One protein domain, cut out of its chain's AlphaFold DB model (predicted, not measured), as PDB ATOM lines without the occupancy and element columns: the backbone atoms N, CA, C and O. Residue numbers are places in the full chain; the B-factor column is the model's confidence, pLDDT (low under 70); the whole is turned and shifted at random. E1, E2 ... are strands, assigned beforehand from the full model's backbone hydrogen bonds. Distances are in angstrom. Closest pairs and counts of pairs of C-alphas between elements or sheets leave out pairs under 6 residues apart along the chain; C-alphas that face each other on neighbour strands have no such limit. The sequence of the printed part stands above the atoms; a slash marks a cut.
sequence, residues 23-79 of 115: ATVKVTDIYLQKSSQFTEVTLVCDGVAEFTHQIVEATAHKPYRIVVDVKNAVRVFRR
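What this domain is: This is residues 23 to 79 of the 115 residues of an uncharacterized protein of candidate division Zixibacteria bacterium (UniProt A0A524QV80). Two separate strand hairpins, E1-E2 and E3-E4, open from the link between them as a loose V, their turns at the far tips of its arms. The printed part has 57 residues, under half in the four named strands E1 to E4; both two-stranded sheets are antiparallel, the class all strand. It is loose, with a radius of gyration of the C-alphas of 13.8 A, spanning 39 by 25 by 23 A.

How they stand to each other: Look first at E1, residues 27 to 34, and E2, residues 39 to 45, an antiparallel hairpin at 166 degrees; N 31 and O 42 are 2.9 A apart, within hydrogen-bond range. In the hairpin of E3, residues 51 to 56, and E4, residues 65 to 70, antiparallel at 163 degrees, N 54 and O 67 are 2.9 A apart, within that range. E1 and E2 are apart from E3 and E4.

Where its parts are: Find C-alpha 27 at (-49.488, -24.307, -36.382); E1 runs 20.5 A from there. E2 measures 19.5 A, E3 16.1 A and E4 16.0 A, ending at C-alpha 70, (-43.010, -30.073, -37.339).

The domain as a whole: The C-alphas of Ala 23 and Ala 60 are farthest apart, 40.4 A. The printed part has no cut and no long link. Residues 23 to 25, 60 and 73 to 79 have pLDDT under 70.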
ATOM      1  N   ALA A  23     -52.935 -36.276 -42.420       60.34
ATOM      2  CA  ALA A  23     -53.569 -35.105 -41.843       60.34
ATOM      3  C   ALA A  23     -52.535 -33.978 -41.822       60.34
ATOM      4  O   ALA A  23     -51.512 -34.057 -41.138       60.34
ATOM      5  N   THR A  24     -52.758 -32.963 -42.650       67.56
ATOM      6  CA  THR A  24     -51.919 -31.773 -42.670       67.56
ATOM      7  C   THR A  24     -52.124 -31.047 -41.357       67.56
ATOM      8  O   THR A  24     -53.238 -30.617 -41.068       67.56
ATOM      9  N   VAL A  25     -51.061 -30.921 -40.575       69.38
ATOM     10  CA  VAL A  25     -51.089 -30.210 -39.301       69.38
ATOM     11  C   VAL A  25     -50.860 -28.732 -39.578       69.38
ATOM     12  O   VAL A  25     -50.089 -28.358 -40.462       69.38
ATOM     13  N   LYS A  26     -51.510 -27.852 -38.833       77.31
ATOM     14  CA  LYS A  26     -51.310 -26.413 -38.945       77.31
ATOM     15  C   LYS A  26     -50.964 -25.842 -37.586       77.31
ATOM     16  O   LYS A  26     -51.713 -25.981 -36.625       77.31
ATOM     17  N   VAL A  27     -49.846 -25.127 -37.540       77.25
ATOM     18  CA  VAL A  27     -49.488 -24.307 -36.382       77.25
ATOM     19  C   VAL A  27     -50.398 -23.082 -36.379       77.25
ATOM     20  O   VAL A  27     -50.386 -22.297 -37.334       77.25
ATOM     21  N   THR A  28     -51.221 -22.938 -35.345       82.94
ATOM     22  CA  THR A  28     -52.172 -21.830 -35.204       82.94
ATOM     23  C   THR A  28     -51.554 -20.662 -34.455       82.94
ATOM     24  O   THR A  28     -51.699 -19.526 -34.899       82.94
ATOM     25  N   ASP A  29     -50.817 -20.947 -33.378       79.06
ATOM     26  CA  ASP A  29     -50.255 -19.945 -32.478       79.06
ATOM     27  C   ASP A  29     -48.894 -20.376 -31.923       79.06
ATOM     28  O   ASP A  29     -48.558 -21.562 -31.865       79.06
ATOM     29  N   ILE A  30     -48.108 -19.383 -31.508       85.25
ATOM     30  CA  ILE A  30     -46.794 -19.563 -30.890       85.25
ATOM     31  C   ILE A  30     -46.738 -18.663 -29.660       85.25
ATOM     32  O   ILE A  30     -46.846 -17.439 -29.783       85.25
ATOM     33  N   TYR A  31     -46.537 -19.261 -28.490       83.31
ATOM     34  CA  TYR A  31     -46.391 -18.548 -27.225       83.31
ATOM     35  C   TYR A  31     -44.955 -18.628 -26.730       83.31
ATOM     36  O   TYR A  31     -44.281 -19.645 -26.873       83.31
ATOM     37  N   LEU A  32     -44.497 -17.523 -26.149       87.75
ATOM     38  CA  LEU A  32     -43.175 -17.375 -25.558       87.75
ATOM     39  C   LEU A  32     -43.361 -16.899 -24.125       87.75
ATOM     40  O   LEU A  32     -43.812 -15.772 -23.901       87.75
ATOM     41  N   GLN A  33     -42.999 -17.743 -23.165       85.81
ATOM     42  CA  GLN A  33     -43.035 -17.405 -21.751       85.81
ATOM     43  C   GLN A  33     -41.620 -17.437 -21.191       85.81
ATOM     44  O   GLN A  33     -40.988 -18.483 -21.071       85.81
ATOM     45  N   LYS A  34     -41.108 -16.256 -20.849       89.62
ATOM     46  CA  LYS A  34     -39.800 -16.125 -20.213       89.62
ATOM     47  C   LYS A  34     -39.959 -16.211 -18.697       89.62
ATOM     48  O   LYS A  34     -40.657 -15.390 -18.106       89.62
ATOM     49  N   SER A  35     -39.287 -17.179 -18.089       88.38
ATOM     50  CA  SER A  35     -39.081 -17.283 -16.646       88.38
ATOM     51  C   SER A  35     -37.668 -16.803 -16.283       88.38
ATOM     52  O   SER A  35     -36.860 -16.471 -17.155       88.38
ATOM     53  N   SER A  36     -37.359 -16.742 -14.988       90.44
ATOM     54  CA  SER A  36     -36.013 -16.434 -14.494       90.44
ATOM     55  C   SER A  36     -34.997 -17.534 -14.816       90.44
ATOM     56  O   SER A  36     -33.816 -17.236 -14.941       90.44
ATOM     57  N   GLN A  37     -35.452 -18.783 -14.959       88.44
ATOM     58  CA  GLN A  37     -34.588 -19.962 -15.118       88.44
ATOM     59  C   GLN A  37     -34.627 -20.578 -16.522       88.44
ATOM     60  O   GLN A  37     -33.673 -21.220 -16.941       88.44
ATOM     61  N   PHE A  38     -35.720 -20.397 -17.263       82.31
ATOM     62  CA  PHE A  38     -35.879 -20.951 -18.606       82.31
ATOM     63  C   PHE A  38     -36.816 -20.083 -19.444       82.31
ATOM     64  O   PHE A  38     -37.560 -19.251 -18.924       82.31
ATOM     65  N   THR A  39     -36.781 -20.279 -20.759       82.69
ATOM     66  CA  THR A  39     -37.786 -19.727 -21.672       82.69
ATOM     67  C   THR A  39     -38.568 -20.882 -22.266       82.69
ATOM     68  O   THR A  39     -37.986 -21.763 -22.894       82.69
ATOM     69  N   GLU A  40     -39.877 -20.879 -22.059       84.94
ATOM     70  CA  GLU A  40     -40.790 -21.860 -22.621       84.94
ATOM     71  C   GLU A  40     -41.340 -21.357 -23.956       84.94
ATOM     72  O   GLU A  40     -41.750 -20.198 -24.085       84.94
ATOM     73  N   VAL A  41     -41.328 -22.241 -24.954       86.12
ATOM     74  CA  VAL A  41     -41.929 -22.002 -26.267       86.12
ATOM     75  C   VAL A  41     -43.033 -23.027 -26.470       86.12
ATOM     76  O   VAL A  41     -42.755 -24.221 -26.565       86.12
ATOM     77  N   THR A  42     -44.275 -22.565 -26.572       86.06
ATOM     78  CA  THR A  42     -45.437 -23.432 -26.799       86.06
ATOM     79  C   THR A  42     -45.942 -23.234 -28.221       86.06
ATOM     80  O   THR A  42     -46.352 -22.133 -28.596       86.06
ATOM     81  N   LEU A  43     -45.919 -24.301 -29.018       84.25
ATOM     82  CA  LEU A  43     -46.486 -24.334 -30.366       84.25
ATOM     83  C   LEU A  43     -47.878 -24.961 -30.291       84.25
ATOM     84  O   LEU A  43     -48.011 -26.106 -29.862       84.25
ATOM     85  N   VAL A  44     -48.910 -24.220 -30.695       84.31
ATOM     86  CA  VAL A  44     -50.284 -24.736 -30.741       84.31
ATOM     87  C   VAL A  44     -50.597 -25.188 -32.157       84.31
ATOM     88  O   VAL A  44     -50.429 -24.425 -33.110       84.31
ATOM     89  N   CYS A  45     -51.050 -26.432 -32.280       84.44
ATOM     90  CA  CYS A  45     -51.413 -27.064 -33.541       84.44
ATOM     91  C   CYS A  45     -52.894 -27.462 -33.530       84.44
ATOM     92  O   CYS A  45     -53.441 -27.793 -32.480       84.44
ATOM     93  N   ASP A  46     -53.533 -27.476 -34.698       82.50
ATOM     94  CA  ASP A  46     -54.934 -27.897 -34.877       82.50
ATOM     95  C   ASP A  46     -55.144 -29.426 -34.887       82.50
ATOM     96  O   ASP A  46     -56.251 -29.907 -35.125       82.50
ATOM     97  N   GLY A  47     -54.093 -30.193 -34.592       77.00
ATOM     98  CA  GLY A  47     -54.111 -31.646 -34.534       77.00
ATOM     99  C   GLY A  47     -52.842 -32.214 -33.904       77.00
ATOM    100  O   GLY A  47     -51.921 -31.481 -33.534       77.00
ATOM    101  N   VAL A  48     -52.800 -33.542 -33.781       78.00
ATOM    102  CA  VAL A  48     -51.625 -34.256 -33.265       78.00
ATOM    103  C   VAL A  48     -50.467 -34.074 -34.243       78.00
ATOM    104  O   VAL A  48     -50.559 -34.463 -35.406       78.00
ATOM    105  N   ALA A  49     -49.384 -33.470 -33.757       79.19
ATOM    106  CA  ALA A  49     -48.216 -33.121 -34.547       79.19
ATOM    107  C   ALA A  49     -47.018 -33.977 -34.136       79.19
ATOM    108  O   ALA A  49     -46.619 -33.975 -32.973       79.19
ATOM    109  N   GLU A  50     -46.402 -34.664 -35.094       81.06
ATOM    110  CA  GLU A  50     -45.058 -35.198 -34.889       81.06
ATOM    111  C   GLU A  50     -44.033 -34.079 -35.077       81.06
ATOM    112  O   GLU A  50     -44.105 -33.322 -36.049       81.06
ATOM    113  N   PHE A  51     -43.049 -33.999 -34.185       84.25
ATOM    114  CA  PHE A  51     -41.970 -33.024 -34.292       84.25
ATOM    115  C   PHE A  51     -40.613 -33.638 -33.952       84.25
ATOM    116  O   PHE A  51     -40.512 -34.608 -33.200       84.25
ATOM    117  N   THR A  52     -39.559 -33.050 -34.503       85.12
ATOM    118  CA  THR A  52     -38.170 -33.308 -34.123       85.12
ATOM    119  C   THR A  52     -37.527 -31.998 -33.688       85.12
ATOM    120  O   THR A  52     -37.952 -30.916 -34.092       85.12
ATOM    121  N   HIS A  53     -36.516 -32.071 -32.825       84.69
ATOM    122  CA  HIS A  53     -35.763 -30.895 -32.409       84.69
ATOM    123  C   HIS A  53     -34.264 -31.160 -32.508       84.69
ATOM    124  O   HIS A  53     -33.798 -32.269 -32.250       84.69
ATOM    125  N   GLN A  54     -33.512 -30.130 -32.879       87.06
ATOM    126  CA  GLN A  54     -32.060 -30.162 -32.923       87.06
ATOM    127  C   GLN A  54     -31.496 -28.890 -32.299       87.06
ATOM    128  O   GLN A  54     -31.933 -27.779 -32.607       87.06
ATOM    129  N   ILE A  55     -30.483 -29.062 -31.453       85.38
ATOM    130  CA  ILE A  55     -29.645 -27.964 -30.984       85.38
ATOM    131  C   ILE A  55     -28.472 -27.849 -31.955       85.38
ATOM    132  O   ILE A  55     -27.669 -28.769 -32.097       85.38
ATOM    133  N   VAL A  56     -28.408 -26.730 -32.666       82.88
ATOM    134  CA  VAL A  56     -27.319 -26.400 -33.579       82.88
ATOM    135  C   VAL A  56     -26.295 -25.586 -32.804       82.88
ATOM    136  O   VAL A  56     -26.586 -24.484 -32.324       82.88
ATOM    137  N   GLU A  57     -25.108 -26.168 -32.675       74.12
ATOM    138  CA  GLU A  57     -24.005 -25.617 -31.903       74.12
ATOM    139  C   GLU A  57     -23.482 -24.302 -32.495       74.12
ATOM    140  O   GLU A  57     -23.457 -24.079 -33.713       74.12
ATOM    141  N   ALA A  58     -23.074 -23.412 -31.593       70.25
ATOM    142  CA  ALA A  58     -22.435 -22.152 -31.914       70.25
ATOM    143  C   ALA A  58     -21.081 -22.396 -32.596       70.25
ATOM    144  O   ALA A  58     -20.068 -22.645 -31.953       70.25
ATOM    145  N   THR A  59     -21.034 -22.273 -33.922       73.00
ATOM    146  CA  THR A  59     -19.756 -22.021 -34.604       73.00
ATOM    147  C   THR A  59     -19.250 -20.631 -34.223       73.00
ATOM    148  O   THR A  59     -20.053 -19.758 -33.882       73.00
ATOM    149  N   ALA A  60     -17.930 -20.411 -34.276       64.00
ATOM    150  CA  ALA A  60     -17.311 -19.137 -33.907       64.00
ATOM    151  C   ALA A  60     -18.115 -17.938 -34.458       64.00
ATOM    152  O   ALA A  60     -18.378 -17.849 -35.660       64.00
ATOM    153  N   HIS A  61     -18.529 -17.044 -33.553       72.56
ATOM    154  CA  HIS A  61     -19.357 -15.854 -33.809       72.56
ATOM    155  C   HIS A  61     -20.857 -16.065 -34.100       72.56
ATOM    156  O   HIS A  61     -21.524 -15.116 -34.522       72.56
ATOM    157  N   LYS A  62     -21.437 -17.247 -33.856       72.56
ATOM    158  CA  LYS A  62     -22.890 -17.472 -33.976       72.56
ATOM    159  C   LYS A  62     -23.499 -17.945 -32.654       72.56
ATOM    160  O   LYS A  62     -22.901 -18.782 -31.997       72.56
ATOM    161  N   PRO A  63     -24.690 -17.456 -32.266       77.56
ATOM    162  CA  PRO A  63     -25.394 -17.988 -31.103       77.56
ATOM    163  C   PRO A  63     -25.899 -19.408 -31.389       77.56
ATOM    164  O   PRO A  63     -26.196 -19.740 -32.542       77.56
ATOM    165  N   TYR A  64     -26.058 -20.207 -30.333       78.25
ATOM    166  CA  TYR A  64     -26.746 -21.495 -30.401       78.25
ATOM    167  C   TYR A  64     -28.173 -21.313 -30.920       78.25
ATOM    168  O   TYR A  64     -28.828 -20.295 -30.663       78.25
ATOM    169  N   ARG A  65     -28.661 -22.303 -31.666       81.19
ATOM    170  CA  ARG A  65     -30.011 -22.279 -32.238       81.19
ATOM    171  C   ARG A  65     -30.717 -23.582 -31.929       81.19
ATOM    172  O   ARG A  65     -30.165 -24.645 -32.173       81.19
ATOM    173  N   ILE A  66     -31.950 -23.491 -31.454       81.75
ATOM    174  CA  ILE A  66     -32.843 -24.643 -31.351       81.75
ATOM    175  C   ILE A  66     -33.746 -24.605 -32.575       81.75
ATOM    176  O   ILE A  66     -34.438 -23.613 -32.814       81.75
ATOM    177  N   VAL A  67     -33.696 -25.659 -33.378       83.81
ATOM    178  CA  VAL A  67     -34.545 -25.834 -34.554       83.81
ATOM    179  C   VAL A  67     -35.556 -26.913 -34.222       83.81
ATOM    180  O   VAL A  67     -35.170 -28.025 -33.874       83.81
ATOM    181  N   VAL A  68     -36.840 -26.577 -34.312       84.88
ATOM    182  CA  VAL A  68     -37.945 -27.525 -34.161       84.88
ATOM    183  C   VAL A  68     -38.592 -27.690 -35.527       84.88
ATOM    184  O   VAL A  68     -39.034 -26.704 -36.118       84.88
ATOM    185  N   ASP A  69     -38.612 -28.918 -36.028       83.44
ATOM    186  CA  ASP A  69     -39.256 -29.273 -37.286       83.44
ATOM    187  C   ASP A  69     -40.562 -30.011 -36.992       83.44
ATOM    188  O   ASP A  69     -40.578 -30.991 -36.246       83.44
ATOM    189  N   VAL A  70     -41.668 -29.518 -37.546       83.19
ATOM    190  CA  VAL A  70     -43.010 -30.073 -37.339       83.19
ATOM    191  C   VAL A  70     -43.428 -30.761 -38.632       83.19
ATOM    192  O   VAL A  70     -43.588 -30.113 -39.669       83.19
ATOM    193  N   LYS A  71     -43.607 -32.082 -38.584       79.38
ATOM    194  CA  LYS A  71     -43.912 -32.878 -39.774       79.38
ATOM    195  C   LYS A  71     -45.308 -32.573 -40.300       79.38
ATOM    196  O   LYS A  71     -46.239 -32.330 -39.536       79.38
ATOM    197  N   ASN A  72     -45.455 -32.639 -41.625       71.81
ATOM    198  CA  ASN A  72     -46.719 -32.400 -42.331       71.81
ATOM    199  C   ASN A  72     -47.356 -31.037 -42.006       71.81
ATOM    200  O   ASN A  72     -48.560 -30.855 -42.197       71.81
ATOM    201  N   ALA A  73     -46.550 -30.081 -41.526       66.75
ATOM    202  CA  ALA A  73     -47.022 -28.760 -41.170       66.75
ATOM    203  C   ALA A  73     -47.269 -27.912 -42.424       66.75
ATOM    204  O   ALA A  73     -46.339 -27.581 -43.165       66.75
ATOM    205  N   VAL A  74     -48.512 -27.493 -42.652       63.34
ATOM    206  CA  VAL A  74     -48.832 -26.518 -43.697       63.34
ATOM    207  C   VAL A  74     -48.650 -25.118 -43.125       63.34
ATOM    208  O   VAL A  74     -49.357 -24.688 -42.211       63.34
ATOM    209  N   ARG A  75     -47.691 -24.373 -43.687       52.94
ATOM    210  CA  ARG A  75     -47.471 -22.962 -43.350       52.94
ATOM    211  C   ARG A  75     -48.667 -22.124 -43.786       52.94
ATOM    212  O   ARG A  75     -48.720 -21.634 -44.910       52.94
ATOM    213  N   VAL A  76     -49.580 -21.851 -42.865       49.12
ATOM    214  CA  VAL A  76     -50.535 -20.755 -43.032       49.12
ATOM    215  C   VAL A  76     -49.931 -19.509 -42.396       49.12
ATOM    216  O   VAL A  76     -50.306 -19.096 -41.305       49.12
ATOM    217  N   PHE A  77     -48.988 -18.875 -43.097       42.09
ATOM    218  CA  PHE A  77     -48.565 -17.508 -42.775       42.09
ATOM    219  C   PHE A  77     -49.689 -16.528 -43.164       42.09
ATOM    220  O   PHE A  77     -49.560 -15.708 -44.074       42.09
ATOM    221  N   ARG A  78     -50.832 -16.580 -42.468       41.25
ATOM    222  CA  ARG A  78     -51.709 -15.408 -42.394       41.25
ATOM    223  C   ARG A  78     -50.951 -14.414 -41.532       41.25
ATOM    224  O   ARG A  78     -50.823 -14.662 -40.344       41.25
ATOM    225  N   ARG A  79     -50.400 -13.357 -42.146       40.69
ATOM    226  CA  ARG A  79     -49.753 -12.194 -41.502       40.69
ATOM    227  C   ARG A  79     -50.094 -12.081 -40.005       40.69
ATOM    228  O   ARG A  79     -51.022 -11.369 -39.640       40.69
TER     229      ARG A  79